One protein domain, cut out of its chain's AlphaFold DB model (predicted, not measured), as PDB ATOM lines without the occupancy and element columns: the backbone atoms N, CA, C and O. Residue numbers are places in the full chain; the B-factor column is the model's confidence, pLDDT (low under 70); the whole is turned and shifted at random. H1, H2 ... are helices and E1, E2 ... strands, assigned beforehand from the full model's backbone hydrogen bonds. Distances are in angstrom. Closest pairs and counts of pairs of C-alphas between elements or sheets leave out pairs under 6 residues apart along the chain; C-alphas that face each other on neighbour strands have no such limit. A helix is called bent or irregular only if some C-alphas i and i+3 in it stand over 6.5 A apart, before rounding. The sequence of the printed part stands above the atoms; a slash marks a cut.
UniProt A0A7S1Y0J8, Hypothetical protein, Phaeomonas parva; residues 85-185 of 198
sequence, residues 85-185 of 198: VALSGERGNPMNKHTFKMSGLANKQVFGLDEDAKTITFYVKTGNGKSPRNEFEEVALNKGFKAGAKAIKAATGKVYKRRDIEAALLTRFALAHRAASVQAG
ATOM      1  N   VAL A  85     160.852 179.405 158.966       87.00
ATOM      2  CA  VAL A  85     160.852 178.371 160.009       87.00
ATOM      3  C   VAL A  85     159.538 178.439 160.782       87.00
ATOM      4  O   VAL A  85     159.147 179.497 161.281       87.00
ATOM      5  N   ALA A  86     158.859 177.296 160.885       90.31
ATOM      6  CA  ALA A  86     157.668 177.119 161.708       90.31
ATOM      7  C   ALA A  86     158.016 176.269 162.937       90.31
ATOM      8  O   ALA A  86     158.235 175.056 162.838       90.31
ATOM      9  N   LEU A  87     158.078 176.921 164.094       93.06
ATOM     10  CA  LEU A  87     158.283 176.269 165.383       93.06
ATOM     11  C   LEU A  87     156.942 176.140 166.106       93.06
ATOM     12  O   LEU A  87     156.065 176.977 165.927       93.06
ATOM     13  N   SER A  88     156.782 175.093 166.907       94.62
ATOM     14  CA  SER A  88     155.599 174.859 167.741       94.62
ATOM     15  C   SER A  88     156.042 174.705 169.190       94.62
ATOM     16  O   SER A  88     156.899 173.870 169.479       94.62
ATOM     17  N   GLY A  89     155.473 175.512 170.085       92.88
ATOM     18  CA  GLY A  89     155.708 175.450 171.534       92.88
ATOM     19  C   GLY A  89     154.727 174.547 172.286       92.88
ATOM     20  O   GLY A  89     154.506 174.755 173.474       92.88
ATOM     21  N   GLU A  90     154.075 173.603 171.603       92.00
ATOM     22  CA  GLU A  90     153.080 172.721 172.222       92.00
ATOM     23  C   GLU A  90     153.717 171.717 173.203       92.00
ATOM     24  O   GLU A  90     154.821 171.203 172.987       92.00
ATOM     25  N   ARG A  91     152.980 171.375 174.266       91.25
ATOM     26  CA  ARG A  91     153.385 170.312 175.192       91.25
ATOM     27  C   ARG A  91     153.417 168.969 174.453       91.25
ATOM     28  O   ARG A  91     152.517 168.649 173.682       91.25
ATOM     29  N   GLY A  92     154.456 168.171 174.686       91.06
ATOM     30  CA  GLY A  92     154.660 166.876 174.034       91.06
ATOM     31  C   GLY A  92     155.446 166.921 172.722       91.06
ATOM     32  O   GLY A  92     155.543 165.895 172.050       91.06
ATOM     33  N   ASN A  93     156.029 168.070 172.367       94.00
ATOM     34  CA  ASN A  93     156.914 168.210 171.213       94.00
ATOM     35  C   ASN A  93     158.391 168.273 171.662       94.00
ATOM     36  O   ASN A  93     158.817 169.253 172.272       94.00
ATOM     37  N   PRO A  94     159.220 167.249 171.390       92.56
ATOM     38  CA  PRO A  94     160.616 167.248 171.826       92.56
ATOM     39  C   PRO A  94     161.555 168.045 170.915       92.56
ATOM     40  O   PRO A  94     162.686 168.303 171.312       92.56
ATOM     41  N   MET A  95     161.138 168.414 169.699       93.00
ATOM     42  CA  MET A  95     161.973 169.188 168.764       93.00
ATOM     43  C   MET A  95     161.456 170.606 168.517       93.00
ATOM     44  O   MET A  95     162.058 171.332 167.729       93.00
ATOM     45  N   ASN A  96     160.334 170.986 169.127       93.69
ATOM     46  CA  ASN A  96     159.622 172.244 168.895       93.69
ATOM     47  C   ASN A  96     159.352 172.533 167.404       93.69
ATOM     48  O   ASN A  96     159.285 173.685 166.982       93.69
ATOM     49  N   LYS A  97     159.221 171.490 166.572       93.06
ATOM     50  CA  LYS A  97     158.961 171.610 165.127       93.06
ATOM     51  C   LYS A  97     157.473 171.482 164.855       93.06
ATOM     52  O   LYS A  97     156.861 170.522 165.324       93.06
ATOM     53  N   HIS A  98     156.917 172.369 164.033       94.06
ATOM     54  CA  HIS A  98     155.525 172.261 163.593       94.06
ATOM     55  C   HIS A  98     155.366 171.161 162.532       94.06
ATOM     56  O   HIS A  98     155.439 171.408 161.331       94.06
ATOM     57  N   THR A  99     155.229 169.913 162.979       93.62
ATOM     58  CA  THR A  99     155.092 168.731 162.114       93.62
ATOM     59  C   THR A  99     154.167 167.706 162.756       93.62
ATOM     60  O   THR A  99     154.204 167.526 163.972       93.62
ATOM     61  N   PHE A 100     153.408 166.968 161.942       94.06
ATOM     62  CA  PHE A 100     152.481 165.943 162.432       94.06
ATOM     63  C   PHE A 100     153.165 164.916 163.341       94.06
ATOM     64  O   PHE A 100     152.672 164.584 164.417       94.06
ATOM     65  N   LYS A 101     154.363 164.470 162.937       93.06
ATOM     66  CA  LYS A 101     155.156 163.483 163.676       93.06
ATOM     67  C   LYS A 101     155.442 163.933 165.110       93.06
ATOM     68  O   LYS A 101     155.400 163.109 166.015       93.06
ATOM     69  N   MET A 102     155.728 165.213 165.328       93.25
ATOM     70  CA  MET A 102     156.155 165.721 166.636       93.25
ATOM     71  C   MET A 102     155.044 166.436 167.412       93.25
ATOM     72  O   MET A 102     155.307 166.925 168.505       93.25
ATOM     73  N   SER A 103     153.816 166.483 166.885       93.38
ATOM     74  CA  SER A 103     152.699 167.145 167.562       93.38
ATOM     75  C   SER A 103     152.205 166.343 168.767       93.38
ATOM     76  O   SER A 103     151.973 165.131 168.671       93.38
ATOM     77  N   GLY A 104     152.009 167.036 169.890       91.62
ATOM     78  CA  GLY A 104     151.434 166.479 171.115       91.62
ATOM     79  C   GLY A 104     149.902 166.542 171.158       91.62
ATOM     80  O   GLY A 104     149.257 165.787 171.891       91.62
ATOM     81  N   LEU A 105     149.303 167.401 170.334       90.75
ATOM     82  CA  LEU A 105     147.851 167.558 170.257       90.75
ATOM     83  C   LEU A 105     147.207 166.476 169.388       90.75
ATOM     84  O   LEU A 105     146.245 165.836 169.808       90.75
ATOM     85  N   ALA A 106     147.760 166.235 168.196       91.69
ATOM     86  CA  ALA A 106     147.153 165.324 167.226       91.69
ATOM     87  C   ALA A 106     147.357 163.843 167.574       91.69
ATOM     88  O   ALA A 106     146.480 163.016 167.338       91.69
ATOM     89  N   ASN A 107     148.517 163.486 168.125       90.94
ATOM     90  CA  ASN A 107     148.868 162.089 168.348       90.94
ATOM     91  C   ASN A 107     148.243 161.532 169.636       90.94
ATOM     92  O   ASN A 107     148.175 162.202 170.669       90.94
ATOM     93  N   LYS A 108     147.847 160.252 169.595       87.69
ATOM     94  CA  LYS A 108     147.344 159.523 170.773       87.69
ATOM     95  C   LYS A 108     148.460 159.193 171.764       87.69
ATOM     96  O   LYS A 108     148.283 159.323 172.967       87.69
ATOM     97  N   GLN A 109     149.604 158.737 171.253       89.12
ATOM     98  CA  GLN A 109     150.796 158.468 172.057       89.12
ATOM     99  C   GLN A 109     151.758 159.643 171.934       89.12
ATOM    100  O   GLN A 109     152.235 159.950 170.836       89.12
ATOM    101  N   VAL A 110     152.045 160.277 173.066       92.25
ATOM    102  CA  VAL A 110     152.894 161.464 173.150       92.25
ATOM    103  C   VAL A 110     153.824 161.309 174.339       92.25
ATOM    104  O   VAL A 110     153.431 160.806 175.391       92.25
ATOM    105  N   PHE A 111     155.060 161.736 174.131       93.44
ATOM    106  CA  PHE A 111     156.142 161.675 175.094       93.44
ATOM    107  C   PHE A 111     156.828 163.029 175.103       93.44
ATOM    108  O   PHE A 111     157.106 163.582 174.036       93.44
ATOM    109  N   GLY A 112     157.129 163.548 176.281       93.06
ATOM    110  CA  GLY A 112     157.795 164.833 176.384       93.06
ATOM    111  C   GLY A 112     158.568 164.993 177.676       93.06
ATOM    112  O   GLY A 112     158.602 164.111 178.534       93.06
ATOM    113  N   LEU A 113     159.249 166.129 177.746       93.69
ATOM    114  CA  LEU A 113     160.045 166.550 178.884       93.69
ATOM    115  C   LEU A 113     159.604 167.960 179.253       93.69
ATOM    116  O   LEU A 113     159.515 168.822 178.371       93.69
ATOM    117  N   ASP A 114     159.329 168.159 180.531       91.56
ATOM    118  CA  ASP A 114     159.149 169.468 181.139       91.56
ATOM    119  C   ASP A 114     160.409 169.771 181.952       91.56
ATOM    120  O   ASP A 114     160.982 168.909 182.628       91.56
ATOM    121  N   GLU A 115     160.907 170.986 181.764       87.38
ATOM    122  CA  GLU A 115     162.183 171.447 182.290       87.38
ATOM    123  C   GLU A 115     161.884 172.507 183.343       87.38
ATOM    124  O   GLU A 115     161.670 173.672 183.011       87.38
ATOM    125  N   ASP A 116     161.865 172.102 184.609       82.50
ATOM    126  CA  ASP A 116     161.867 173.042 185.721       82.50
ATOM    127  C   ASP A 116     163.319 173.366 186.089       82.50
ATOM    128  O   ASP A 116     164.226 172.555 185.889       82.50
ATOM    129  N   ALA A 117     163.556 174.540 186.680       69.12
ATOM    130  CA  ALA A 117     164.896 175.076 186.960       69.12
ATOM    131  C   ALA A 117     165.845 174.130 187.734       69.12
ATOM    132  O   ALA A 117     167.054 174.352 187.777       69.12
ATOM    133  N   LYS A 118     165.318 173.082 188.376       72.88
ATOM    134  CA  LYS A 118     166.114 172.091 189.111       72.88
ATOM    135  C   LYS A 118     165.746 170.639 188.806       72.88
ATOM    136  O   LYS A 118     166.552 169.749 189.067       72.88
ATOM    137  N   THR A 119     164.556 170.387 188.267       83.81
ATOM    138  CA  THR A 119     164.005 169.044 188.078       83.81
ATOM    139  C   THR A 119     163.548 168.860 186.643       83.81
ATOM    140  O   THR A 119     162.895 169.719 186.066       83.81
ATOM    141  N   ILE A 120     163.902 167.716 186.061       92.12
ATOM    142  CA  ILE A 120     163.460 167.346 184.719       92.12
ATOM    143  C   ILE A 120     162.358 166.313 184.884       92.12
ATOM    144  O   ILE A 120     162.595 165.236 185.438       92.12
ATOM    145  N   THR A 121     161.170 166.622 184.382       93.88
ATOM    146  CA  THR A 121     160.003 165.747 184.474       93.88
ATOM    147  C   THR A 121     159.737 165.134 183.111       93.88
ATOM    148  O   THR A 121     159.590 165.829 182.111       93.88
ATOM    149  N   PHE A 122     159.707 163.809 183.047       94.06
ATOM    150  CA  PHE A 122     159.294 163.080 181.855       94.06
ATOM    151  C   PHE A 122     157.808 162.784 181.933       94.06
ATOM    152  O   PHE A 122     157.343 162.330 182.971       94.06
ATOM    153  N   TYR A 123     157.075 162.985 180.847       93.38
ATOM    154  CA  TYR A 123     155.647 162.699 180.827       93.38
ATOM    155  C   TYR A 123     155.221 161.876 179.627       93.38
ATOM    156  O   TYR A 123     155.804 161.933 178.537       93.38
ATOM    157  N   VAL A 124     154.155 161.118 179.852       92.38
ATOM    158  CA  VAL A 124     153.502 160.267 178.867       92.38
ATOM    159  C   VAL A 124     152.037 160.649 178.799       92.38
ATOM    160  O   VAL A 124     151.371 160.786 179.819       92.38
ATOM    161  N   LYS A 125     151.514 160.792 177.586       89.44
ATOM    162  CA  LYS A 125     150.080 160.972 177.373       89.44
ATOM    163  C   LYS A 125     149.347 159.654 177.598       89.44
ATOM    164  O   LYS A 125     149.578 158.669 176.888       89.44
ATOM    165  N   THR A 126     148.469 159.642 178.588       82.38
ATOM    166  CA  THR A 126     147.636 158.503 178.954       82.38
ATOM    167  C   THR A 126     146.476 158.402 177.974       82.38
ATOM    168  O   THR A 126     145.696 159.333 177.803       82.38
ATOM    169  N   GLY A 127     146.313 157.240 177.337       72.44
ATOM    170  CA  GLY A 127     145.272 157.016 176.324       72.44
ATOM    171  C   GLY A 127     143.831 156.967 176.853       72.44
ATOM    172  O   GLY A 127     142.933 156.668 176.072       72.44
ATOM    173  N   ASN A 128     143.624 157.213 178.152       67.69
ATOM    174  CA  ASN A 128     142.365 157.027 178.880       67.69
ATOM    175  C   ASN A 128     141.916 158.292 179.640       67.69
ATOM    176  O   ASN A 128     140.938 158.238 180.388       67.69
ATOM    177  N   GLY A 129     142.623 159.417 179.492       64.06
ATOM    178  CA  GLY A 129     142.248 160.674 180.135       64.06
ATOM    179  C   GLY A 129     140.932 161.201 179.566       64.06
ATOM    180  O   GLY A 129     140.898 161.710 178.454       64.06
ATOM    181  N   LYS A 130     139.835 161.087 180.323       71.56
ATOM    182  CA  LYS A 130     138.532 161.677 179.950       71.56
ATOM    183  C   LYS A 130     138.539 163.211 180.025       71.56
ATOM    184  O   LYS A 130     137.632 163.849 179.505       71.56
ATOM    185  N   SER A 131     139.535 163.789 180.698       82.06
ATOM    186  CA  SER A 131     139.693 165.224 180.911       82.06
ATOM    187  C   SER A 131     141.136 165.658 180.629       82.06
ATOM    188  O   SER A 131     142.064 164.887 180.895       82.06
ATOM    189  N   PRO A 132     141.347 166.899 180.152       83.56
ATOM    190  CA  PRO A 132     142.682 167.398 179.807       83.56
ATOM    191  C   PRO A 132     143.618 167.473 181.022       83.56
ATOM    192  O   PRO A 132     144.830 167.341 180.890       83.56
ATOM    193  N   ARG A 133     143.067 167.629 182.234       86.06
ATOM    194  CA  ARG A 133     143.848 167.693 183.479       86.06
ATOM    195  C   ARG A 133     144.617 166.402 183.769       86.06
ATOM    196  O   ARG A 133     145.737 166.467 184.254       86.06
ATOM    197  N   ASN A 134     144.014 165.251 183.473       84.38
ATOM    198  CA  ASN A 134     144.566 163.931 183.792       84.38
ATOM    199  C   ASN A 134     145.059 163.205 182.530       84.38
ATOM    200  O   ASN A 134     145.133 161.977 182.494       84.38
ATOM    201  N   GLU A 135     145.335 163.957 181.466       86.69
ATOM    202  CA  GLU A 135     145.768 163.409 180.182       86.69
ATOM    203  C   GLU A 135     147.246 162.996 180.197       86.69
ATOM    204  O   GLU A 135     147.645 162.131 179.422       86.69
ATOM    205  N   PHE A 136     148.054 163.554 181.100       89.81
ATOM    206  CA  PHE A 136     149.485 163.278 181.191       89.81
ATOM    207  C   PHE A 136     149.840 162.617 182.521       89.81
ATOM    208  O   PHE A 136     149.449 163.087 183.586       89.81
ATOM    209  N   GLU A 137     150.601 161.529 182.446       91.25
ATOM    210  CA  GLU A 137     151.262 160.904 183.584       91.25
ATOM    211  C   GLU A 137     152.715 161.375 183.630       91.25
ATOM    212  O   GLU A 137     153.446 161.261 182.642       91.25
ATOM    213  N   GLU A 138     153.126 161.914 184.773       91.75
ATOM    214  CA  GLU A 138     154.422 162.558 184.969       91.75
ATOM    215  C   GLU A 138     155.338 161.715 185.863       91.75
ATOM    216  O   GLU A 138     154.922 161.137 186.865       91.75
ATOM    217  N   VAL A 139     156.616 161.664 185.505       91.75
ATOM    218  CA  VAL A 139     157.674 160.933 186.198       91.75
ATOM    219  C   VAL A 139     158.883 161.848 186.340       91.75
ATOM    220  O   VAL A 139     159.566 162.168 185.366       91.75
ATOM    221  N   ALA A 140     159.196 162.235 187.573       92.00
ATOM    222  CA  ALA A 140     160.371 163.050 187.854       92.00
ATOM    223  C   ALA A 140     161.671 162.252 187.627       92.00
ATOM    224  O   ALA A 140     161.917 161.215 188.255       92.00
ATOM    225  N   LEU A 141     162.545 162.749 186.750       91.25
ATOM    226  CA  LEU A 141     163.853 162.163 186.452       91.25
ATOM    227  C   LEU A 141     164.922 162.703 187.415       91.25
ATOM    228  O   LEU A 141     165.926 163.271 187.001       91.25
ATOM    229  N   ASN A 142     164.724 162.482 188.716       84.19
ATOM    230  CA  ASN A 142     165.602 163.004 189.780       84.19
ATOM    231  C   ASN A 142     166.901 162.200 189.978       84.19
ATOM    232  O   ASN A 142     167.726 162.521 190.830       84.19
ATOM    233  N   LYS A 143     167.065 161.100 189.240       86.94
ATOM    234  CA  LYS A 143     168.249 160.236 189.311       86.94
ATOM    235  C   LYS A 143     169.342 160.761 188.372       86.94
ATOM    236  O   LYS A 143     169.132 161.687 187.600       86.94
ATOM    237  N   GLY A 144     170.515 160.127 188.387       88.81
ATOM    238  CA  GLY A 144     171.598 160.490 187.469       88.81
ATOM    239  C   GLY A 144     171.235 160.320 185.984       88.81
ATOM    240  O   GLY A 144     170.372 159.513 185.625       88.81
ATOM    241  N   PHE A 145     171.969 161.014 185.108       92.25
ATOM    242  CA  PHE A 145     171.763 161.027 183.651       92.25
ATOM    243  C   PHE A 145     171.532 159.639 183.031       92.25
ATOM    244  O   PHE A 145     170.578 159.437 182.283       92.25
ATOM    245  N   LYS A 146     172.371 158.649 183.375       94.62
ATOM    246  CA  LYS A 146     172.254 157.278 182.847       94.62
ATOM    247  C   LYS A 146     170.915 156.629 183.216       94.62
ATOM    248  O   LYS A 146     170.325 155.934 182.393       94.62
ATOM    249  N   ALA A 147     170.431 156.866 184.436       93.88
ATOM    250  CA  ALA A 147     169.162 156.325 184.910       93.88
ATOM    251  C   ALA A 147     167.971 157.005 184.220       93.88
ATOM    252  O   ALA A 147     167.058 156.307 183.782       93.88
ATOM    253  N   GLY A 148     168.013 158.332 184.052       93.94
ATOM    254  CA  GLY A 148     166.991 159.074 183.303       93.94
ATOM    255  C   GLY A 148     166.923 158.647 181.834       93.94
ATOM    256  O   GLY A 148     165.857 158.289 181.339       93.94
ATOM    257  N   ALA A 149     168.073 158.545 181.162       95.25
ATOM    258  CA  ALA A 149     168.144 158.064 179.785       95.25
ATOM    259  C   ALA A 149     167.617 156.624 179.649       95.25
ATOM    260  O   ALA A 149     166.871 156.325 178.720       95.25
ATOM    261  N   LYS A 150     167.949 155.730 180.593       94.94
ATOM    262  CA  LYS A 150     167.413 154.360 180.620       94.94
ATOM    263  C   LYS A 150     165.893 154.345 180.797       94.94
ATOM    264  O   LYS A 150     165.234 153.548 180.137       94.94
ATOM    265  N   ALA A 151     165.338 155.217 181.640       93.56
ATOM    266  CA  ALA A 151     163.894 155.330 181.833       93.56
ATOM    267  C   ALA A 151     163.180 155.772 180.544       93.56
ATOM    268  O   ALA A 151     162.209 155.135 180.138       93.56
ATOM    269  N   ILE A 152     163.717 156.777 179.841       93.88
ATOM    270  CA  ILE A 152     163.177 157.248 178.553       93.88
ATOM    271  C   ILE A 152     163.216 156.129 177.503       93.88
ATOM    272  O   ILE A 152     162.217 155.879 176.823       93.88
ATOM    273  N   LYS A 153     164.338 155.404 177.400       93.75
ATOM    274  CA  LYS A 153     164.460 154.244 176.500       93.75
ATOM    275  C   LYS A 153     163.476 153.137 176.856       93.75
ATOM    276  O   LYS A 153     162.857 152.562 175.972       93.75
ATOM    277  N   ALA A 154     163.286 152.857 178.142       92.25
ATOM    278  CA  ALA A 154     162.338 151.845 178.593       92.25
ATOM    279  C   ALA A 154     160.876 152.239 178.320       92.25
ATOM    280  O   ALA A 154     160.054 151.366 178.049       92.25
ATOM    281  N   ALA A 155     160.537 153.529 178.374       90.56
ATOM    282  CA  ALA A 155     159.200 154.019 178.044       90.56
ATOM    283  C   ALA A 155     158.928 153.981 176.530       90.56
ATOM    284  O   ALA A 155     157.844 153.582 176.101       90.56
ATOM    285  N   THR A 156     159.927 154.356 175.729       91.62
ATOM    286  CA  THR A 156     159.786 154.575 174.279       91.62
ATOM    287  C   THR A 156     160.085 153.321 173.446       91.62
ATOM    288  O   THR A 156     159.490 153.119 172.391       91.62
ATOM    289  N   GLY A 157     160.976 152.451 173.929       83.56
ATOM    290  CA  GLY A 157     161.503 151.287 173.210       83.56
ATOM    291  C   GLY A 157     160.650 150.017 173.279       83.56
ATOM    292  O   GLY A 157     161.038 149.000 172.709       83.56
ATOM    293  N   LYS A 158     159.503 150.038 173.971       82.25
ATOM    294  CA  LYS A 158     158.579 148.890 174.027       82.25
ATOM    295  C   LYS A 158     157.898 148.665 172.672       82.25
ATOM    296  O   LYS A 158     157.651 149.610 171.922       82.25
ATOM    297  N   VAL A 159     157.541 147.412 172.384       71.00
ATOM    298  CA  VAL A 159     156.718 147.065 171.213       71.00
ATOM    299  C   VAL A 159     155.397 147.849 171.292       71.00
ATOM    300  O   VAL A 159     154.843 148.018 172.380       71.00
ATOM    301  N   TYR A 160     154.926 148.378 170.157       74.88
ATOM    302  CA  TYR A 160     153.736 149.246 170.036       74.88
ATOM    303  C   TYR A 160     153.862 150.660 170.634       74.88
ATOM    304  O   TYR A 160     152.853 151.350 170.827       74.88
ATOM    305  N   LYS A 161     155.090 151.108 170.923       85.44
ATOM    306  CA  LYS A 161     155.405 152.497 171.285       85.44
ATOM    307  C   LYS A 161     156.222 153.192 170.193       85.44
ATOM    308  O   LYS A 161     156.770 152.568 169.285       85.44
ATOM    309  N   ARG A 162     156.272 154.521 170.281       86.56
ATOM    310  CA  ARG A 162     156.848 155.416 169.269       86.56
ATOM    311  C   ARG A 162     158.375 155.495 169.332       86.56
ATOM    312  O   ARG A 162     158.935 156.476 169.818       86.56
ATOM    313  N   ARG A 163     159.057 154.474 168.802       91.19
ATOM    314  CA  ARG A 163     160.534 154.417 168.707       91.19
ATOM    315  C   ARG A 163     161.145 155.561 167.892       91.19
ATOM    316  O   ARG A 163     162.292 155.933 168.104       91.19
ATOM    317  N   ASP A 164     160.378 156.149 166.982       90.38
ATOM    318  CA  ASP A 164     160.796 157.232 166.092       90.38
ATOM    319  C   ASP A 164     161.124 158.551 166.813       90.38
ATOM    320  O   ASP A 164     161.825 159.393 166.246       90.38
ATOM    321  N   ILE A 165     160.620 158.738 168.037       91.50
ATOM    322  CA  ILE A 165     160.839 159.946 168.845       91.50
ATOM    323  C   ILE A 165     161.987 159.758 169.850       91.50
ATOM    324  O   ILE A 165     162.519 160.733 170.378       91.50
ATOM    325  N   GLU A 166     162.420 158.519 170.098       93.56
ATOM    326  CA  GLU A 166     163.406 158.190 171.135       93.56
ATOM    327  C   GLU A 166     164.677 159.042 171.017       93.56
ATOM    328  O   GLU A 166     165.115 159.658 171.989       93.56
ATOM    329  N   ALA A 167     165.229 159.145 169.807       93.56
ATOM    330  CA  ALA A 167     166.438 159.924 169.552       93.56
ATOM    331  C   ALA A 167     166.251 161.420 169.864       93.56
ATOM    332  O   ALA A 167     167.134 162.053 170.449       93.56
ATOM    333  N   ALA A 168     165.088 161.982 169.522       94.38
ATOM    334  CA  ALA A 168     164.773 163.381 169.796       94.38
ATOM    335  C   ALA A 168     164.639 163.646 171.303       94.38
ATOM    336  O   ALA A 168     165.198 164.618 171.810       94.38
ATOM    337  N   LEU A 169     163.969 162.750 172.033       94.81
ATOM    338  CA  LEU A 169     163.822 162.844 173.488       94.81
ATOM    339  C   LEU A 169     165.155 162.716 174.213       94.81
ATOM    340  O   LEU A 169     165.437 163.508 175.106       94.81
ATOM    341  N   LEU A 170     165.995 161.754 173.826       95.38
ATOM    342  CA  LEU A 170     167.317 161.583 174.432       95.38
ATOM    343  C   LEU A 170     168.202 162.808 174.207       95.38
ATOM    344  O   LEU A 170     168.925 163.219 175.115       95.38
ATOM    345  N   THR A 171     168.115 163.410 173.021       95.75
ATOM    346  CA  THR A 171     168.850 164.635 172.699       95.75
ATOM    347  C   THR A 171     168.365 165.793 173.565       95.75
ATOM    348  O   THR A 171     169.177 166.448 174.219       95.75
ATOM    349  N   ARG A 172     167.047 166.008 173.647       93.94
ATOM    350  CA  ARG A 172     166.471 167.064 174.486       93.94
ATOM    351  C   ARG A 172     166.785 166.851 175.968       93.94
ATOM    352  O   ARG A 172     167.217 167.786 176.630       93.94
ATOM    353  N   PHE A 173     166.694 165.618 176.463       94.81
ATOM    354  CA  PHE A 173     167.072 165.266 177.832       94.81
ATOM    355  C   PHE A 173     168.546 165.565 178.126       94.81
ATOM    356  O   PHE A 173     168.868 166.111 179.177       94.81
ATOM    357  N   ALA A 174     169.452 165.246 177.200       94.25
ATOM    358  CA  ALA A 174     170.868 165.560 177.356       94.25
ATOM    359  C   ALA A 174     171.126 167.071 177.418       94.25
ATOM    360  O   ALA A 174     171.957 167.508 178.216       94.25
ATOM    361  N   LEU A 175     170.414 167.866 176.617       92.56
ATOM    362  CA  LEU A 175     170.502 169.326 176.655       92.56
ATOM    363  C   LEU A 175     169.935 169.892 177.962       92.56
ATOM    364  O   LEU A 175     170.633 170.651 178.632       92.56
ATOM    365  N   ALA A 176     168.747 169.450 178.374       91.75
ATOM    366  CA  ALA A 176     168.110 169.852 179.628       91.75
ATOM    367  C   ALA A 176     168.980 169.508 180.848       91.75
ATOM    368  O   ALA A 176     169.238 170.348 181.704       91.75
ATOM    369  N   HIS A 177     169.533 168.293 180.897       91.50
ATOM    370  CA  HIS A 177     170.411 167.866 181.987       91.50
ATOM    371  C   HIS A 177     171.719 168.670 182.023       91.50
ATOM    372  O   HIS A 177     172.256 168.951 183.097       91.50
ATOM    373  N   ARG A 178     172.263 169.053 180.861       89.62
ATOM    374  CA  ARG A 178     173.417 169.960 180.803       89.62
ATOM    375  C   ARG A 178     173.042 171.344 181.328       89.62
ATOM    376  O   ARG A 178     173.766 171.855 182.179       89.62
ATOM    377  N   ALA A 179     171.919 171.902 180.887       88.69
ATOM    378  CA  ALA A 179     171.431 173.203 181.339       88.69
ATOM    379  C   ALA A 179     171.214 173.234 182.861       88.69
ATOM    380  O   ALA A 179     171.765 174.105 183.534       88.69
ATOM    381  N   ALA A 180     170.544 172.223 183.419       88.75
ATOM    382  CA  ALA A 180     170.350 172.074 184.859       88.75
ATOM    383  C   ALA A 180     171.687 171.970 185.619       88.75
ATOM    384  O   ALA A 180     171.865 172.603 186.656       88.75
ATOM    385  N   SER A 181     172.676 171.237 185.084       86.12
ATOM    386  CA  SER A 181     174.003 171.136 185.716       86.12
ATOM    387  C   SER A 181     174.784 172.455 185.726       86.12
ATOM    388  O   SER A 181     175.551 172.703 186.654       86.12
ATOM    389  N   VAL A 182     174.576 173.309 184.719       87.88
ATOM    390  CA  VAL A 182     175.171 174.652 184.650       87.88
ATOM    391  C   VAL A 182     174.469 175.597 185.628       87.88
ATOM    392  O   VAL A 182     175.133 176.363 186.319       87.88
ATOM    393  N   GLN A 183     173.139 175.524 185.734       84.56
ATOM    394  CA  GLN A 183     172.367 176.308 186.708       84.56
ATOM    395  C   GLN A 183     172.702 175.928 188.153       84.56
ATOM    396  O   GLN A 183     172.814 176.803 189.004       84.56
ATOM    397  N   ALA A 184     172.942 174.642 188.414       83.31
ATOM    398  CA  ALA A 184     173.387 174.145 189.714       83.31
ATOM    399  C   ALA A 184     174.862 174.469 190.040       83.31
ATOM    400  O   ALA A 184     175.340 174.082 191.101       83.31
ATOM    401  N   GLY A 185     175.602 175.127 189.138       80.88
ATOM    402  CA  GLY A 185     177.008 175.495 189.343       80.88
ATOM    403  C   GLY A 185     178.015 174.356 189.145       80.88
ATOM    404  O   GLY A 185     179.212 174.566 189.300       80.88
TER     405      GLY A 185
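What this domain is: This is residues 85 to 185 of the 198 residues of the protein "Hypothetical protein" of Phaeomonas parva (UniProt A0A7S1Y0J8). A small antiparallel sheet of three strands, E2, E3 and E4, has one face covered by a helical hairpin, H1 and H2, whose helices run along the strands. The first strand, E1, lies away from this two-layer body, and a long stretch without a named element, residues 89 to 110, joins it to E2. The printed part has 101 residues with four named strands and then two named helices, in the order E1 E2 E3 E4 H1 H2; the sheet's order is E2, E3, E4, and the class is mixed, helices and strands. The whole is compact, with a radius of gyration of the C-alphas of 13.4 A, and spans 40 by 32 by 26 A.

How they stand to each other: E1, residues 85 to 88, pairs with no named strand. E2, residues 111 to 115, is apart from E1. E3, residues 120 to 125, forms an antiparallel hairpin with E2, and N 114 and O 121 are within hydrogen-bond range at 2.8 A. E4, residues 136 to 140, forms a second antiparallel hairpin with E3, where N 139 and O 122 are 2.7 A apart, within that range. E2, E3 and E4 make a meander, each strand the antiparallel neighbour of the one before, with E2 and E4 as edge strands. H1, residues 145 to 156, is on the sheet at a height of 10.5 A and lies over E3, along the strands at 5 degrees to E3 on the local plane; it is only just not over E4, on which 2 of its C-alphas fall. The closest C-alphas of H1 and E3 are those of Ile 152 and Phe 122, 7.7 A apart. H2, residues 163 to 183, is on the same face at a height of 9.0 A and lies over E2, along the strands at 7 degrees to E2 on the local plane. The closest C-alphas of H2 and E2 are those of Ala 176 and Glu 115, 6.7 A apart. H1 and H2 touch, at a shallow tilt of 25 degrees, opposite ways; their closest C-alphas are those of Thr 156 and Arg 163, 5.6 A apart. In H1 every O i to N i+4 pair is within hydrogen-bond range; in H2, 15 of 17 are.

Where its parts are: E1 begins at C-alpha 85 (160.852, 178.371, 160.009) and is 10.0 A long. E2 is 13.6 A long from C-alpha 111 (156.142, 161.675, 175.094), E3 16.5 A and E4 12.8 A. H1 is 16.5 A long. H2 is 30.7 A long and ends at C-alpha 183 (172.367, 176.308, 186.708); it is irregular, with C-alphas 164 and 167 7.1 A apart.

The domain as a whole: The two C-alphas farthest apart are those of Lys 130 and Gly 185, at 41.9 A. The printed part has no cut. The link from E1 to E2, 22 residues, is long. Mean pLDDT of the printed part is 89.1; residues 117, 128 and 129 are under 70.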